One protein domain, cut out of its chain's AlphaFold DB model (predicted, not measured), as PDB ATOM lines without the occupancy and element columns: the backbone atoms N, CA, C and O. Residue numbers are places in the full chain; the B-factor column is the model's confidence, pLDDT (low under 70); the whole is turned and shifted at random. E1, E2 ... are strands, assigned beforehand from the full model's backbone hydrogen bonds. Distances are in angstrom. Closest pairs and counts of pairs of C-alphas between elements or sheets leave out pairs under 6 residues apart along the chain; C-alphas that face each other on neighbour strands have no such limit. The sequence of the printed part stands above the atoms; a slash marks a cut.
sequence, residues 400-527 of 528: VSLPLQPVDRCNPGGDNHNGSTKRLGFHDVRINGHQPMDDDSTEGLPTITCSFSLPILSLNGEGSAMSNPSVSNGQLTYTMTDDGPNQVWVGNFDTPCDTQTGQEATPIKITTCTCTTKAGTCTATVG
ATOM      1  N   VAL A 400      88.017 107.061 134.624       72.62
ATOM      2  CA  VAL A 400      88.896 108.223 134.758       72.62
ATOM      3  C   VAL A 400      88.420 109.085 135.922       72.62
ATOM      4  O   VAL A 400      87.268 109.504 135.930       72.62
ATOM      5  N   SER A 401      89.268 109.341 136.917       71.06
ATOM      6  CA  SER A 401      88.959 110.273 138.012       71.06
ATOM      7  C   SER A 401      89.554 111.645 137.720       71.06
ATOM      8  O   SER A 401      90.728 111.728 137.367       71.06
ATOM      9  N   LEU A 402      88.748 112.694 137.882       72.00
ATOM     10  CA  LEU A 402      89.078 114.082 137.560       72.00
ATOM     11  C   LEU A 402      88.808 114.995 138.776       72.00
ATOM     12  O   LEU A 402      87.785 115.687 138.801       72.00
ATOM     13  N   PRO A 403      89.639 114.961 139.836       65.25
ATOM     14  CA  PRO A 403      89.532 115.887 140.963       65.25
ATOM     15  C   PRO A 403      89.690 117.331 140.488       65.25
ATOM     16  O   PRO A 403      90.731 117.695 139.945       65.25
ATOM     17  N   LEU A 404      88.668 118.160 140.692       68.12
ATOM     18  CA  LEU A 404      88.727 119.571 140.321       68.12
ATOM     19  C   LEU A 404      89.751 120.314 141.176       68.12
ATOM     20  O   LEU A 404      89.783 120.165 142.397       68.12
ATOM     21  N   GLN A 405      90.552 121.165 140.539       62.53
ATOM     22  CA  GLN A 405      91.305 122.166 141.282       62.53
ATOM     23  C   GLN A 405      90.356 123.165 141.961       62.53
ATOM     24  O   GLN A 405      89.260 123.421 141.443       62.53
ATOM     25  N   PRO A 406      90.767 123.762 143.100       66.69
ATOM     26  CA  PRO A 406      90.080 124.894 143.684       66.69
ATOM     27  C   PRO A 406      89.795 125.919 142.605       66.69
ATOM     28  O   PRO A 406      90.670 126.325 141.844       66.69
ATOM     29  N   VAL A 407      88.533 126.298 142.537       62.62
ATOM     30  CA  VAL A 407      88.061 127.213 141.525       62.62
ATOM     31  C   VAL A 407      88.695 128.583 141.761       62.62
ATOM     32  O   VAL A 407      88.406 129.228 142.772       62.62
ATOM     33  N   ASP A 408      89.542 129.026 140.832       69.62
ATOM     34  CA  ASP A 408      90.074 130.385 140.857       69.62
ATOM     35  C   ASP A 408      88.927 131.398 140.716       69.62
ATOM     36  O   ASP A 408      87.883 131.123 140.110       69.62
ATOM     37  N   ARG A 409      89.123 132.591 141.292       78.62
ATOM     38  CA  ARG A 409      88.192 133.715 141.108       78.62
ATOM     39  C   ARG A 409      88.025 133.986 139.616       78.62
ATOM     40  O   ARG A 409      89.008 133.954 138.873       78.62
ATOM     41  N   CYS A 410      86.805 134.298 139.188       79.94
ATOM     42  CA  CYS A 410      86.619 134.770 137.826       79.94
ATOM     43  C   CYS A 410      87.340 136.111 137.632       79.94
ATOM     44  O   CYS A 410      87.453 136.918 138.559       79.94
ATOM     45  N   ASN A 411      87.798 136.357 136.409       82.12
ATOM     46  CA  ASN A 411      88.256 137.665 135.957       82.12
ATOM     47  C   ASN A 411      87.294 138.186 134.878       82.12
ATOM     48  O   ASN A 411      86.735 137.379 134.135       82.12
ATOM     49  N   PRO A 412      87.067 139.504 134.752       80.06
ATOM     50  CA  PRO A 412      86.316 140.046 133.623       80.06
ATOM     51  C   PRO A 412      87.041 139.732 132.303       80.06
ATOM     52  O   PRO A 412      88.263 139.874 132.214       80.06
ATOM     53  N   GLY A 413      86.289 139.286 131.292       67.12
ATOM     54  CA  GLY A 413      86.801 138.870 129.982       67.12
ATOM     55  C   GLY A 413      87.275 140.046 129.126       67.12
ATOM     56  O   GLY A 413      86.626 140.406 128.143       67.12
ATOM     57  N   GLY A 414      88.400 140.661 129.500       72.88
ATOM     58  CA  GLY A 414      88.957 141.831 128.817       72.88
ATOM     59  C   GLY A 414      87.968 143.003 128.763       72.88
ATOM     60  O   GLY A 414      87.310 143.312 129.755       72.88
ATOM     61  N   ASP A 415      87.843 143.632 127.591       73.50
ATOM     62  CA  ASP A 415      86.925 144.762 127.357       73.50
ATOM     63  C   ASP A 415      85.438 144.351 127.353       73.50
ATOM     64  O   ASP A 415      84.546 145.202 127.374       73.50
ATOM     65  N   ASN A 416      85.144 143.047 127.318       70.25
ATOM     66  CA  ASN A 416      83.779 142.545 127.335       70.25
ATOM     67  C   ASN A 416      83.329 142.247 128.771       70.25
ATOM     68  O   ASN A 416      83.527 141.151 129.293       70.25
ATOM     69  N   HIS A 417      82.638 143.208 129.385       72.50
ATOM     70  CA  HIS A 417      82.060 143.064 130.727       72.50
ATOM     71  C   HIS A 417      80.990 141.964 130.856       72.50
ATOM     72  O   HIS A 417      80.593 141.638 131.974       72.50
ATOM     73  N   ASN A 418      80.523 141.387 129.743       83.12
ATOM     74  CA  ASN A 418      79.550 140.295 129.765       83.12
ATOM     75  C   ASN A 418      80.206 138.910 129.863       83.12
ATOM     76  O   ASN A 418      79.516 137.941 130.168       83.12
ATOM     77  N   GLY A 419      81.518 138.813 129.626       86.00
ATOM     78  CA  GLY A 419      82.267 137.566 129.725       86.00
ATOM     79  C   GLY A 419      83.061 137.459 131.024       86.00
ATOM     80  O   GLY A 419      83.491 138.461 131.603       86.00
ATOM     81  N   SER A 420      83.317 136.226 131.448       87.75
ATOM     82  CA  SER A 420      84.258 135.918 132.520       87.75
ATOM     83  C   SER A 420      85.309 134.935 132.042       87.75
ATOM     84  O   SER A 420      85.035 134.020 131.268       87.75
ATOM     85  N   THR A 421      86.528 135.131 132.514       85.94
ATOM     86  CA  THR A 421      87.651 134.232 132.313       85.94
ATOM     87  C   THR A 421      87.855 133.440 133.592       85.94
ATOM     88  O   THR A 421      87.899 134.020 134.682       85.94
ATOM     89  N   LYS A 422      87.980 132.121 133.469       84.38
ATOM     90  CA  LYS A 422      88.112 131.217 134.605       84.38
ATOM     91  C   LYS A 422      89.164 130.161 134.336       84.38
ATOM     92  O   LYS A 422      89.129 129.480 133.311       84.38
ATOM     93  N   ARG A 423      90.073 130.024 135.295       83.31
ATOM     94  CA  ARG A 423      91.056 128.954 135.324       83.31
ATOM     95  C   ARG A 423      90.389 127.711 135.908       83.31
ATOM     96  O   ARG A 423      89.800 127.751 136.986       83.31
ATOM     97  N   LEU A 424      90.393 126.643 135.127       81.75
ATOM     98  CA  LEU A 424      89.781 125.361 135.440       81.75
ATOM     99  C   LEU A 424      90.833 124.295 135.204       81.75
ATOM    100  O   LEU A 424      91.598 124.381 134.252       81.75
ATOM    101  N   GLY A 425      90.873 123.298 136.067       80.75
ATOM    102  CA  GLY A 425      91.864 122.254 135.945       80.75
ATOM    103  C   GLY A 425      91.479 121.016 136.714       80.75
ATOM    104  O   GLY A 425      90.605 121.054 137.588       80.75
ATOM    105  N   PHE A 426      92.170 119.932 136.400       81.94
ATOM    106  CA  PHE A 426      92.146 118.719 137.192       81.94
ATOM    107  C   PHE A 426      93.459 118.613 137.962       81.94
ATOM    108  O   PHE A 426      94.537 118.820 137.409       81.94
ATOM    109  N   HIS A 427      93.368 118.323 139.257       74.31
ATOM    110  CA  HIS A 427      94.536 118.083 140.102       74.31
ATOM    111  C   HIS A 427      95.351 116.895 139.610       74.31
ATOM    112  O   HIS A 427      96.575 116.924 139.635       74.31
ATOM    113  N   ASP A 428      94.645 115.861 139.184       77.06
ATOM    114  CA  ASP A 428      95.188 114.579 138.791       77.06
ATOM    115  C   ASP A 428      94.236 113.994 137.746       77.06
ATOM    116  O   ASP A 428      93.043 114.317 137.729       77.06
ATOM    117  N   VAL A 429      94.748 113.138 136.879       80.19
ATOM    118  CA  VAL A 429      93.929 112.292 136.021       80.19
ATOM    119  C   VAL A 429      94.334 110.880 136.368       80.19
ATOM    120  O   VAL A 429      95.510 110.557 136.333       80.19
ATOM    121  N   ARG A 430      93.376 110.026 136.736       80.38
ATOM    122  CA  ARG A 430      93.680 108.622 137.044       80.38
ATOM    123  C   ARG A 430      92.872 107.679 136.202       80.38
ATOM    124  O   ARG A 430      91.650 107.732 136.277       80.38
ATOM    125  N   ILE A 431      93.538 106.777 135.500       82.12
ATOM    126  CA  ILE A 431      92.943 105.676 134.754       82.12
ATOM    127  C   ILE A 431      92.948 104.453 135.666       82.12
ATOM    128  O   ILE A 431      93.991 104.040 136.143       82.12
ATOM    129  N   ASN A 432      91.783 103.881 135.980       83.44
ATOM    130  CA  ASN A 432      91.679 102.664 136.803       83.44
ATOM    131  C   ASN A 432      92.480 102.727 138.130       83.44
ATOM    132  O   ASN A 432      92.991 101.718 138.611       83.44
ATOM    133  N   GLY A 433      92.594 103.922 138.725       79.50
ATOM    134  CA  GLY A 433      93.269 104.158 140.007       79.50
ATOM    135  C   GLY A 433      94.770 104.475 139.947       79.50
ATOM    136  O   GLY A 433      95.318 104.835 140.990       79.50
ATOM    137  N   HIS A 434      95.407 104.408 138.777       75.69
ATOM    138  CA  HIS A 434      96.803 104.809 138.545       75.69
ATOM    139  C   HIS A 434      96.872 106.031 137.612       75.69
ATOM    140  O   HIS A 434      95.866 106.375 136.990       75.69
ATOM    141  N   GLN A 435      98.009 106.728 137.563       78.69
ATOM    142  CA  GLN A 435      98.214 107.799 136.580       78.69
ATOM    143  C   GLN A 435      98.207 107.195 135.165       78.69
ATOM    144  O   GLN A 435      98.657 106.056 135.014       78.69
ATOM    145  N   PRO A 436      97.637 107.880 134.152       76.06
ATOM    146  CA  PRO A 436      97.831 107.508 132.761       76.06
ATOM    147  C   PRO A 436      99.320 107.303 132.534       76.06
ATOM    148  O   PRO A 436     100.106 108.073 133.045       76.06
ATOM    149  N   MET A 437      99.712 106.273 131.813       71.81
ATOM    150  CA  MET A 437     101.090 106.179 131.349       71.81
ATOM    151  C   MET A 437     101.104 106.581 129.877       71.81
ATOM    152  O   MET A 437     100.058 106.568 129.213       71.81
ATOM    153  N   ASP A 438     102.274 106.985 129.411       71.44
ATOM    154  CA  ASP A 438     102.574 107.363 128.036       71.44
ATOM    155  C   ASP A 438     102.227 106.264 127.003       71.44
ATOM    156  O   ASP A 438     101.431 105.338 127.226       71.44
ATOM    157  N   ASP A 439     102.759 106.425 125.793       63.16
ATOM    158  CA  ASP A 439     102.327 105.696 124.612       63.16
ATOM    159  C   ASP A 439     102.474 104.168 124.687       63.16
ATOM    160  O   ASP A 439     101.792 103.471 123.922       63.16
ATOM    161  N   ASP A 440     103.244 103.659 125.645       64.25
ATOM    162  CA  ASP A 440     103.497 102.234 125.837       64.25
ATOM    163  C   ASP A 440     102.466 101.525 126.722       64.25
ATOM    164  O   ASP A 440     102.391 100.289 126.746       64.25
ATOM    165  N   SER A 441     101.604 102.275 127.411       77.06
ATOM    166  CA  SER A 441     100.526 101.667 128.187       77.06
ATOM    167  C   SER A 441      99.392 101.155 127.298       77.06
ATOM    168  O   SER A 441      99.046 101.721 126.255       77.06
ATOM    169  N   THR A 442      98.764 100.055 127.723       78.88
ATOM    170  CA  THR A 442      97.618  99.477 127.003       78.88
ATOM    171  C   THR A 442      96.431 100.436 126.928       78.88
ATOM    172  O   THR A 442      95.611 100.360 126.010       78.88
ATOM    173  N   GLU A 443      96.341 101.342 127.894       80.19
ATOM    174  CA  GLU A 443      95.356 102.398 127.976       80.19
ATOM    175  C   GLU A 443      95.771 103.624 127.153       80.19
ATOM    176  O   GLU A 443      94.940 104.158 126.422       80.19
ATOM    177  N   GLY A 444      97.035 104.042 127.196       86.06
ATOM    178  CA  GLY A 444      97.519 105.292 126.615       86.06
ATOM    179  C   GLY A 444      96.907 106.544 127.253       86.06
ATOM    180  O   GLY A 444      96.010 106.484 128.102       86.06
ATOM    181  N   LEU A 445      97.359 107.708 126.789       88.69
ATOM    182  CA  LEU A 445      96.878 108.998 127.278       88.69
ATOM    183  C   LEU A 445      95.417 109.264 126.852       88.69
ATOM    184  O   LEU A 445      95.051 109.061 125.687       88.69
ATOM    185  N   PRO A 446      94.541 109.713 127.770       90.75
ATOM    186  CA  PRO A 446      93.130 109.881 127.473       90.75
ATOM    187  C   PRO A 446      92.874 111.182 126.704       90.75
ATOM    188  O   PRO A 446      93.438 112.242 126.978       90.75
ATOM    189  N   THR A 447      91.918 111.124 125.782       92.25
ATOM    190  CA  THR A 447      91.233 112.306 125.251       92.25
ATOM    191  C   THR A 447      89.988 112.558 126.085       92.25
ATOM    192  O   THR A 447      89.107 111.700 126.148       92.25
ATOM    193  N   ILE A 448      89.907 113.721 126.725       92.06
ATOM    194  CA  ILE A 448      88.834 114.097 127.647       92.06
ATOM    195  C   ILE A 448      87.936 115.126 126.961       92.06
ATOM    196  O   ILE A 448      88.412 116.087 126.362       92.06
ATOM    197  N   THR A 449      86.620 114.920 127.036       93.19
ATOM    198  CA  THR A 449      85.607 115.871 126.563       93.19
ATOM    199  C   THR A 449      84.666 116.234 127.698       93.19
ATOM    200  O   THR A 449      83.944 115.379 128.200       93.19
ATOM    201  N   CYS A 450      84.644 117.503 128.094       93.19
ATOM    202  CA  CYS A 450      83.828 117.997 129.195       93.19
ATOM    203  C   CYS A 450      82.772 118.997 128.717       93.19
ATOM    204  O   CYS A 450      83.041 119.897 127.921       93.19
ATOM    205  N   SER A 451      81.560 118.844 129.243       92.56
ATOM    206  CA  SER A 451      80.449 119.786 129.106       92.56
ATOM    207  C   SER A 451      80.329 120.637 130.363       92.56
ATOM    208  O   SER A 451      80.606 120.177 131.474       92.56
ATOM    209  N   PHE A 452      79.861 121.868 130.197       92.25
ATOM    210  CA  PHE A 452      79.723 122.833 131.282       92.25
ATOM    211  C   PHE A 452      78.273 123.311 131.419       92.25
ATOM    212  O   PHE A 452      77.458 123.146 130.511       92.25
ATOM    213  N   SER A 453      77.939 123.913 132.564       92.12
ATOM    214  CA  SER A 453      76.641 124.564 132.805       92.12
ATOM    215  C   SER A 453      76.417 125.794 131.921       92.12
ATOM    216  O   SER A 453      75.274 126.192 131.712       92.12
ATOM    217  N   LEU A 454      77.501 126.377 131.410       91.38
ATOM    218  CA  LEU A 454      77.520 127.485 130.466       91.38
ATOM    219  C   LEU A 454      78.459 127.141 129.310       91.38
ATOM    220  O   LEU A 454      79.512 126.555 129.565       91.38
ATOM    221  N   PRO A 455      78.131 127.514 128.065       87.25
ATOM    222  CA  PRO A 455      79.017 127.265 126.940       87.25
ATOM    223  C   PRO A 455      80.338 128.013 127.136       87.25
ATOM    224  O   PRO A 455      80.360 129.209 127.436       87.25
ATOM    225  N   ILE A 456      81.444 127.298 126.944       89.25
ATOM    226  CA  ILE A 456      82.758 127.919 126.811       89.25
ATOM    227  C   ILE A 456      82.826 128.606 125.439       89.25
ATOM    228  O   ILE A 456      82.484 128.012 124.417       89.25
ATOM    229  N   LEU A 457      83.184 129.888 125.426       86.88
ATOM    230  CA  LEU A 457      83.227 130.733 124.230       86.88
ATOM    231  C   LEU A 457      84.575 130.636 123.519       86.88
ATOM    232  O   LEU A 457      84.645 130.608 122.293       86.88
ATOM    233  N   SER A 458      85.650 130.607 124.299       86.56
ATOM    234  CA  SER A 458      87.010 130.452 123.802       86.56
ATOM    235  C   SER A 458      87.896 129.872 124.893       86.56
ATOM    236  O   SER A 458      87.557 129.911 126.078       86.56
ATOM    237  N   LEU A 459      89.055 129.368 124.490       86.56
ATOM    238  CA  LEU A 459      90.012 128.749 125.387       86.56
ATOM    239  C   LEU A 459      91.408 129.305 125.124       86.56
ATOM    240  O   LEU A 459      91.834 129.384 123.976       86.56
ATOM    241  N   ASN A 460      92.108 129.634 126.202       78.12
ATOM    242  CA  ASN A 460      93.549 129.801 126.213       78.12
ATOM    243  C   ASN A 460      94.118 128.624 127.014       78.12
ATOM    244  O   ASN A 460      93.867 128.498 128.215       78.12
ATOM    245  N   GLY A 461      94.810 127.710 126.334       63.56
ATOM    246  CA  GLY A 461      95.483 126.598 127.001       63.56
ATOM    247  C   GLY A 461      96.646 127.119 127.847       63.56
ATOM    248  O   GLY A 461      97.494 127.842 127.331       63.56
ATOM    249  N   GLU A 462      96.680 126.754 129.129       60.25
ATOM    250  CA  GLU A 462      97.768 127.075 130.061       60.25
ATOM    251  C   GLU A 462      98.251 125.792 130.753       60.25
ATOM    252  O   GLU A 462      98.014 125.577 131.937       60.25
ATOM    253  N   GLY A 463      98.934 124.918 130.015       59.59
ATOM    254  CA  GLY A 463      99.524 123.703 130.575       59.59
ATOM    255  C   GLY A 463     100.399 122.986 129.555       59.59
ATOM    256  O   GLY A 463     100.067 122.974 128.371       59.59
ATOM    257  N   SER A 464     101.520 122.418 130.005       57.41
ATOM    258  CA  SER A 464     102.453 121.630 129.179       57.41
ATOM    259  C   SER A 464     101.875 120.283 128.744       57.41
ATOM    260  O   SER A 464     102.308 119.724 127.743       57.41
ATOM    261  N   ALA A 465     100.869 119.789 129.465       64.12
ATOM    262  CA  ALA A 465     100.430 118.406 129.373       64.12
ATOM    263  C   ALA A 465      99.080 118.206 128.642       64.12
ATOM    264  O   ALA A 465      98.461 117.141 128.711       64.12
ATOM    265  N   MET A 466      98.639 119.211 127.871       74.88
ATOM    266  CA  MET A 466      97.488 119.104 126.966       74.88
ATOM    267  C   MET A 466      97.870 119.482 125.533       74.88
ATOM    268  O   MET A 466      98.334 120.593 125.278       74.88
ATOM    269  N   SER A 467      97.556 118.614 124.570       79.38
ATOM    270  CA  SER A 467      97.594 118.950 123.145       79.38
ATOM    271  C   SER A 467      96.219 119.341 122.628       79.38
ATOM    272  O   SER A 467      95.191 118.752 122.971       79.38
ATOM    273  N   ASN A 468      96.234 120.327 121.728       79.75
ATOM    274  CA  ASN A 468      95.112 120.684 120.861       79.75
ATOM    275  C   ASN A 468      93.773 120.888 121.593       79.75
ATOM    276  O   ASN A 468      92.751 120.360 121.137       79.75
ATOM    277  N   PRO A 469      93.728 121.631 122.716       86.75
ATOM    278  CA  PRO A 469      92.468 121.829 123.394       86.75
ATOM    279  C   PRO A 469      91.551 122.660 122.487       86.75
ATOM    280  O   PRO A 469      91.930 123.700 121.946       86.75
ATOM    281  N   SER A 470      90.342 122.161 122.267       89.94
ATOM    282  CA  SER A 470      89.391 122.703 121.306       89.94
ATOM    283  C   SER A 470      88.022 122.866 121.942       89.94
ATOM    284  O   SER A 470      87.638 122.144 122.864       89.94
ATOM    285  N   VAL A 471      87.287 123.853 121.442       89.88
ATOM    286  CA  VAL A 471      85.921 124.128 121.862       89.88
ATOM    287  C   VAL A 471      84.997 123.868 120.688       89.88
ATOM    288  O   VAL A 471      85.113 124.513 119.647       89.88
ATOM    289  N   SER A 472      84.056 122.947 120.861       90.50
ATOM    290  CA  SER A 472      83.023 122.659 119.869       90.50
ATOM    291  C   SER A 472      81.698 122.402 120.569       90.50
ATOM    292  O   SER A 472      81.638 121.671 121.553       90.50
ATOM    293  N   ASN A 473      80.623 123.038 120.095       88.62
ATOM    294  CA  ASN A 473      79.284 122.942 120.693       88.62
ATOM    295  C   ASN A 473      79.246 123.254 122.206       88.62
ATOM    296  O   ASN A 473      78.468 122.659 122.950       88.62
ATOM    297  N   GLY A 474      80.104 124.168 122.674       85.06
ATOM    298  CA  GLY A 474      80.217 124.529 124.093       85.06
ATOM    299  C   GLY A 474      80.872 123.460 124.977       85.06
ATOM    300  O   GLY A 474      80.872 123.614 126.199       85.06
ATOM    301  N   GLN A 475      81.425 122.398 124.385       90.06
ATOM    302  CA  GLN A 475      82.228 121.383 125.064       90.06
ATOM    303  C   GLN A 475      83.714 121.671 124.867       90.06
ATOM    304  O   GLN A 475      84.123 122.130 123.801       90.06
ATOM    305  N   LEU A 476      84.508 121.381 125.896       91.00
ATOM    306  CA  LEU A 476      85.965 121.367 125.821       91.00
ATOM    307  C   LEU A 476      86.426 119.949 125.515       91.00
ATOM    308  O   LEU A 476      86.130 119.050 126.297       91.00
ATOM    309  N   THR A 477      87.195 119.771 124.448       92.06
ATOM    310  CA  THR A 477      87.888 118.518 124.137       92.06
ATOM    311  C   THR A 477      89.388 118.760 124.114       92.06
ATOM    312  O   THR A 477      89.843 119.671 123.427       92.06
ATOM    313  N   TYR A 478      90.158 117.942 124.822       90.56
ATOM    314  CA  TYR A 478      91.620 117.973 124.770       90.56
ATOM    315  C   TYR A 478      92.196 116.563 124.912       90.56
ATOM    316  O   TYR A 478      91.564 115.677 125.495       90.56
ATOM    317  N   THR A 479      93.396 116.363 124.379       89.56
ATOM    318  CA  THR A 479      94.150 115.116 124.527       89.56
ATOM    319  C   THR A 479      95.309 115.370 125.475       89.56
ATOM    320  O   THR A 479      96.029 116.356 125.314       89.56
ATOM    321  N   MET A 480      95.474 114.516 126.483       87.31
ATOM    322  CA  MET A 480      96.647 114.598 127.349       87.31
ATOM    323  C   MET A 480      97.903 114.285 126.532       87.31
ATOM    324  O   MET A 480      97.893 113.347 125.738       87.31
ATOM    325  N   THR A 481      98.945 115.098 126.686       83.31
ATOM    326  CA  THR A 481     100.284 114.832 126.120       83.31
ATOM    327  C   THR A 481     101.235 114.231 127.131       83.31
ATOM    328  O   THR A 481     102.266 113.714 126.735       83.31
ATOM    329  N   ASP A 482     100.880 114.318 128.405       78.25
ATOM    330  CA  ASP A 482     101.712 113.938 129.533       78.25
ATOM    331  C   ASP A 482     100.773 113.628 130.718       78.25
ATOM    332  O   ASP A 482      99.664 114.178 130.812       78.25
ATOM    333  N   ASP A 483     101.175 112.691 131.571       70.75
ATOM    334  CA  ASP A 483     100.478 112.269 132.786       70.75
ATOM    335  C   ASP A 483     100.755 113.165 133.998       70.75
ATOM    336  O   ASP A 483     100.202 112.945 135.086       70.75
ATOM    337  N   GLY A 484     101.528 114.228 133.777       67.62
ATOM    338  CA  GLY A 484     101.783 115.292 134.726       67.62
ATOM    339  C   GLY A 484     100.523 115.738 135.490       67.62
ATOM    340  O   GLY A 484      99.450 115.964 134.904       67.62
ATOM    341  N   PRO A 485     100.611 115.891 136.824       69.00
ATOM    342  CA  PRO A 485      99.511 116.418 137.618       69.00
ATOM    343  C   PRO A 485      99.252 117.892 137.277       69.00
ATOM    344  O   PRO A 485     100.099 118.591 136.727       69.00
ATOM    345  N   ASN A 486      98.100 118.411 137.702       71.50
ATOM    346  CA  ASN A 486      97.710 119.815 137.531       71.50
ATOM    347  C   ASN A 486      97.535 120.237 136.064       71.50
ATOM    348  O   ASN A 486      98.108 121.224 135.603       71.50
ATOM    349  N   GLN A 487      96.659 119.527 135.358       76.56
ATOM    350  CA  GLN A 487      96.191 119.909 134.029       76.56
ATOM    351  C   GLN A 487      95.293 121.136 134.156       76.56
ATOM    352  O   GLN A 487      94.200 121.026 134.713       76.56
ATOM    353  N   VAL A 488      95.729 122.302 133.673       80.06
ATOM    354  CA  VAL A 488      94.973 123.554 133.822       80.06
ATOM    355  C   VAL A 488      94.743 124.242 132.483       80.06
ATOM    356  O   VAL A 488      95.616 124.305 131.631       80.06
ATOM    357  N   TRP A 489      93.551 124.792 132.286       84.19
ATOM    358  CA  TRP A 489      93.203 125.636 131.150       84.19
ATOM    359  C   TRP A 489      92.459 126.881 131.615       84.19
ATOM    360  O   TRP A 489      91.839 126.920 132.680       84.19
ATOM    361  N   VAL A 490      92.478 127.908 130.772       84.75
ATOM    362  CA  VAL A 490      91.741 129.144 131.002       84.75
ATOM    363  C   VAL A 490      90.619 129.243 129.975       84.75
ATOM    364  O   VAL A 490      90.848 129.411 128.778       84.75
ATOM    365  N   GLY A 491      89.381 129.103 130.446       86.81
ATOM    366  CA  GLY A 491      88.181 129.217 129.621       86.81
ATOM    367  C   GLY A 491      87.527 130.588 129.749       86.81
ATOM    368  O   GLY A 491      87.431 131.131 130.850       86.81
ATOM    369  N   ASN A 492      87.036 131.126 128.634       88.88
ATOM    370  CA  ASN A 492      86.140 132.280 128.623       88.88
ATOM    371  C   ASN A 492      84.691 131.799 128.541       88.88
ATOM    372  O   ASN A 492      84.354 130.996 127.674       88.88
ATOM    373  N   PHE A 493      83.834 132.314 129.412       91.00
ATOM    374  CA  PHE A 493      82.437 131.919 129.550       91.00
ATOM    375  C   PHE A 493      81.520 133.128 129.395       91.00
ATOM    376  O   PHE A 493      81.868 134.242 129.796       91.00
ATOM    377  N   ASP A 494      80.326 132.897 128.849       89.56
ATOM    378  CA  ASP A 494      79.281 133.917 128.699       89.56
ATOM    379  C   ASP A 494      78.540 134.153 130.025       89.56
ATOM    380  O   ASP A 494      77.364 133.826 130.194       89.56
ATOM    381  N   THR A 495      79.265 134.631 131.034       90.94
ATOM    382  CA  THR A 495      78.674 135.055 132.302       90.94
ATOM    383  C   THR A 495      79.466 136.213 132.902       90.94
ATOM    384  O   THR A 495      80.696 136.131 132.955       90.94
ATOM    385  N   PRO A 496      78.802 137.285 133.373       91.12
ATOM    386  CA  PRO A 496      79.477 138.388 134.041       91.12
ATOM    387  C   PRO A 496      80.228 137.931 135.295       91.12
ATOM    388  O   PRO A 496      79.725 137.114 136.071       91.12
ATOM    389  N   CYS A 497      81.403 138.516 135.516       89.62
ATOM    390  CA  CYS A 497      82.165 138.354 136.749       89.62
ATOM    391  C   CYS A 497      81.947 139.553 137.678       89.62
ATOM    392  O   CYS A 497      82.201 140.698 137.291       89.62
ATOM    393  N   ASP A 498      81.524 139.310 138.916       87.62
ATOM    394  CA  ASP A 498      81.522 140.343 139.945       87.62
ATOM    395  C   ASP A 498      82.958 140.600 140.415       87.62
ATOM    396  O   ASP A 498      83.530 139.848 141.200       87.62
ATOM    397  N   THR A 499      83.539 141.704 139.951       81.12
ATOM    398  CA  THR A 499      84.910 142.112 140.295       81.12
ATOM    399  C   THR A 499      85.158 142.343 141.793       81.12
ATOM    400  O   THR A 499      86.313 142.332 142.214       81.12
ATOM    401  N   GLN A 500      84.117 142.544 142.612       82.44
ATOM    402  CA  GLN A 500      84.275 142.729 144.059       82.44
ATOM    403  C   GLN A 500      84.391 141.392 144.794       82.44
ATOM    404  O   GLN A 500      85.213 141.252 145.702       82.44
ATOM    405  N   THR A 501      83.581 140.407 144.409       87.25
ATOM    406  CA  THR A 501      83.533 139.093 145.071       87.25
ATOM    407  C   THR A 501      84.378 138.033 144.362       87.25
ATOM    408  O   THR A 501      84.768 137.045 144.985       87.25
ATOM    409  N   GLY A 502      84.698 138.241 143.083       84.31
ATOM    410  CA  GLY A 502      85.327 137.257 142.205       84.31
ATOM    411  C   GLY A 502      84.404 136.093 141.838       84.31
ATOM    412  O   GLY A 502      84.909 135.026 141.489       84.31
ATOM    413  N   GLN A 503      83.084 136.263 141.981       86.56
ATOM    414  CA  GLN A 503      82.084 135.240 141.668       86.56
ATOM    415  C   GLN A 503      81.387 135.514 140.338       86.56
ATOM    416  O   GLN A 503      81.140 136.663 139.966       86.56
ATOM    417  N   GLU A 504      81.030 134.446 139.629       87.94
ATOM    418  CA  GLU A 504      80.225 134.561 138.419       87.94
ATOM    419  C   GLU A 504      78.753 134.802 138.750       87.94
ATOM    420  O   GLU A 504      78.209 134.218 139.690       87.94
ATOM    421  N   ALA A 505      78.069 135.589 137.918       90.25
ATOM    422  CA  ALA A 505      76.622 135.762 138.026       90.25
ATOM    423  C   ALA A 505      75.869 134.431 137.847       90.25
ATOM    424  O   ALA A 505      74.813 134.218 138.442       90.25
ATOM    425  N   THR A 506      76.399 133.527 137.019       91.19
ATOM    426  CA  THR A 506      75.919 132.149 136.886       91.19
ATOM    427  C   THR A 506      77.084 131.182 137.113       91.19
ATOM    428  O   THR A 506      78.037 131.202 136.335       91.19
ATOM    429  N   PRO A 507      77.025 130.312 138.142       89.62
ATOM    430  CA  PRO A 507      78.121 129.405 138.456       89.62
ATOM    431  C   PRO A 507      78.479 128.482 137.288       89.62
ATOM    432  O   PRO A 507      77.650 127.699 136.810       89.62
ATOM    433  N   ILE A 508      79.746 128.529 136.880       87.50
ATOM    434  CA  ILE A 508      80.318 127.604 135.897       87.50
ATOM    435  C   ILE A 508      80.623 126.284 136.606       87.50
ATOM    436  O   ILE A 508      81.438 126.247 137.529       87.50
ATOM    437  N   LYS A 509      79.964 125.205 136.180       87.62
ATOM    438  CA  LYS A 509      80.132 123.843 136.698       87.62
ATOM    439  C   LYS A 509      80.390 122.891 135.545       87.62
ATOM    440  O   LYS A 509      79.752 123.024 134.504       87.62
ATOM    441  N   ILE A 510      81.255 121.906 135.749       89.00
ATOM    442  CA  ILE A 510      81.344 120.767 134.834       89.00
ATOM    443  C   ILE A 510      80.100 119.901 135.048       89.00
ATOM    444  O   ILE A 510      79.801 119.520 136.179       89.00
ATOM    445  N   THR A 511      79.339 119.645 133.988       90.69
ATOM    446  CA  THR A 511      78.098 118.858 134.055       90.69
ATOM    447  C   THR A 511      78.354 117.392 133.753       90.69
ATOM    448  O   THR A 511      77.835 116.523 134.448       90.69
ATOM    449  N   THR A 512      79.177 117.116 132.744       91.44
ATOM    450  CA  THR A 512      79.597 115.770 132.355       91.44
ATOM    451  C   THR A 512      81.004 115.821 131.776       91.44
ATOM    452  O   THR A 512      81.362 116.791 131.114       91.44
ATOM    453  N   CYS A 513      81.787 114.766 131.981       92.62
ATOM    454  CA  CYS A 513      82.965 114.498 131.166       92.62
ATOM    455  C   CYS A 513      82.853 113.084 130.602       92.62
ATOM    456  O   CYS A 513      82.398 112.160 131.276       92.62
ATOM    457  N   THR A 514      83.265 112.917 129.358       93.31
ATOM    458  CA  THR A 514      83.520 111.623 128.735       93.31
ATOM    459  C   THR A 514      84.993 111.552 128.381       93.31
ATOM    460  O   THR A 514      85.682 112.573 128.318       93.31
ATOM    461  N   CYS A 515      85.501 110.347 128.167       93.12
ATOM    462  CA  CYS A 515      86.868 110.192 127.713       93.12
ATOM    463  C   CYS A 515      87.013 109.012 126.755       93.12
ATOM    464  O   CYS A 515      86.159 108.123 126.693       93.12
ATOM    465  N   THR A 516      88.098 109.024 125.990       92.94
ATOM    466  CA  THR A 516      88.499 107.927 125.107       92.94
ATOM    467  C   THR A 516      89.982 107.665 125.313       92.94
ATOM    468  O   THR A 516      90.766 108.607 125.340       92.94
ATOM    469  N   THR A 517      90.360 106.404 125.464       91.19
ATOM    470  CA  THR A 517      91.738 105.915 125.582       91.19
ATOM    471  C   THR A 517      92.045 104.983 124.402       91.19
ATOM    472  O   THR A 517      91.143 104.656 123.620       91.19
ATOM    473  N   LYS A 518      93.287 104.498 124.259       87.38
ATOM    474  CA  LYS A 518      93.639 103.452 123.275       87.38
ATOM    475  C   LYS A 518      92.812 102.176 123.485       87.38
ATOM    476  O   LYS A 518      92.456 101.505 122.517       87.38
ATOM    477  N   ALA A 519      92.432 101.890 124.733       85.50
ATOM    478  CA  ALA A 519      91.568 100.766 125.100       85.50
ATOM    479  C   ALA A 519      90.072 100.978 124.769       85.50
ATOM    480  O   ALA A 519      89.288 100.028 124.840       85.50
ATOM    481  N   GLY A 520      89.656 102.194 124.392       89.81
ATOM    482  CA  GLY A 520      88.286 102.525 123.992       89.81
ATOM    483  C   GLY A 520      87.650 103.640 124.824       89.81
ATOM    484  O   GLY A 520      88.323 104.468 125.426       89.81
ATOM    485  N   THR A 521      86.319 103.704 124.837       90.31
ATOM    486  CA  THR A 521      85.588 104.722 125.610       90.31
ATOM    487  C   THR A 521      85.725 104.479 127.111       90.31
ATOM    488  O   THR A 521      85.529 103.354 127.573       90.31
ATOM    489  N   CYS A 522      85.967 105.539 127.876       86.75
ATOM    490  CA  CYS A 522      86.053 105.503 129.329       86.75
ATOM    491  C   CYS A 522      85.019 106.424 129.991       86.75
ATOM    492  O   CYS A 522      84.522 107.390 129.402       86.75
ATOM    493  N   THR A 523      84.668 106.096 131.235       82.56
ATOM    494  CA  THR A 523      83.770 106.911 132.060       82.56
ATOM    495  C   THR A 523      84.611 107.875 132.883       82.56
ATOM    496  O   THR A 523      85.378 107.430 133.733       82.56
ATOM    497  N   ALA A 524      84.459 109.181 132.666       86.69
ATOM    498  CA  ALA A 524      85.128 110.190 133.476       86.69
ATOM    499  C   ALA A 524      84.222 110.645 134.632       86.69
ATOM    500  O   ALA A 524      83.096 111.095 134.429       86.69
ATOM    501  N   THR A 525      84.720 110.520 135.859       84.88
ATOM    502  CA  THR A 525      84.050 110.945 137.089       84.88
ATOM    503  C   THR A 525      84.735 112.199 137.603       84.88
ATOM    504  O   THR A 525      85.915 112.174 137.948       84.88
ATOM    505  N   VAL A 526      83.995 113.303 137.656       83.25
ATOM    506  CA  VAL A 526      84.499 114.584 138.163       83.25
ATOM    507  C   VAL A 526      84.354 114.604 139.684       83.25
ATOM    508  O   VAL A 526      83.238 114.510 140.198       83.25
ATOM    509  N   GLY A 527      85.482 114.674 140.393       75.00
ATOM    510  CA  GLY A 527      85.528 114.772 141.853       75.00
ATOM    511  C   GLY A 527      85.318 116.218 142.292       75.00
ATOM    512  O   GLY A 527      86.008 117.108 141.790       75.00
TER     513      GLY A 527
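What this domain is: This is residues 400 to 527 of the 528 residues of an uncharacterized protein of Synchytrium microbalum (UniProt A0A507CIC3). Two strongly twisted sheets lie face to face as a sandwich, a six-strand sheet curled like part of a barrel and a four-strand sheet whose strands cross those of the first at 42 degrees. Long loops lie at the two ends of the longest axis, residues 427 to 446 at one end and residues 494 to 509, with E2 and the first residues of E3, at the other. The printed part has 128 residues with no named helix and ten named strands, E1 to E10 in order along the chain, and its class is all strand. The larger sheet runs E1, E10, E9, E4, E7, E6 and is mixed; the smaller runs E2, E3, E8, E5 and is antiparallel throughout. The whole is compact, with a radius of gyration of the C-alphas of 14.8 A, yet elongated in outline, spanning 47 by 25 by 24 A.

Where its parts are: E1 is residues 400 to 403, with C-alpha 400 at (88.896, 108.223, 134.758). E2 is residues 411 to 413, and E3, residues 416 to 426, is the longest strand at 27.1 A, with C-alpha 416 at (83.779, 142.545, 127.335). E4 is residues 447 to 452, E5 residues 456 to 461, E6 residues 466 to 472 and E7 residues 475 to 480. E8 is residues 487 to 493 and measures 18.8 A. E9, residues 510 to 517, measures 20.4 A, and E10, residues 520 to 527, measures 21.8 A and ends with C-alpha 527 at (85.528, 114.772, 141.853).

How they stand to each other: In the larger sheet, E1 is an edge strand and parallel to E10, at 22 degrees, with N 402 and O 525 2.9 A apart, within hydrogen-bond range. The pairing of E10 is staggered: residues 524 to 527 pair with E1, and residues 520 to 524 with E9. E9 and E10 form a hairpin, antiparallel at 147 degrees, with N 517 and O 520 2.8 A apart. E9 and E4 are antiparallel at 167 degrees, with N 449 and O 514 2.8 A apart. E4 and E7 are antiparallel at 154 degrees, with N 450 and O 476 2.8 A apart. E7 forms a hairpin with E6, the other edge strand, with N 470 and O 477 2.8 A apart. In the smaller sheet, E2 and E3 form a hairpin, antiparallel at 124 degrees, with N 411 and O 421 2.9 A apart. E3 and E8 are antiparallel at 160 degrees, with N 422 and O 491 2.9 A apart. E8 and the edge strand E5 are antiparallel at 146 degrees, with N 492 and O 458 2.9 A apart. The parts of the two sheets that face each other are 9.9 A centre to centre, and their best planes are 6 degrees apart. The closest C-alphas of E5 and E6 are those of Gly 461 and Pro 469, 6.7 A apart, and those of E1 and E3 are Pro 403 and Phe 426, 5.4 A apart. E2 is apart from E4 and E9, for instance.

The domain as a whole: The two C-alphas farthest apart are those of Asp 440 and Gln 500, 48.4 A. The printed part has no cut. The links E3 to E4, of 20 residues, and E8 to E9, of 16 residues, are long. Residues 400 to 401 of E1 pair antiparallel with residues 430 to 431, and residues 497 to 498 with residues 503 to 504. The mean pLDDT of the printed part is 82.0; it is under 70 at residues 403 to 408, 413, 439 to 440, 461 to 465 and 484 to 485.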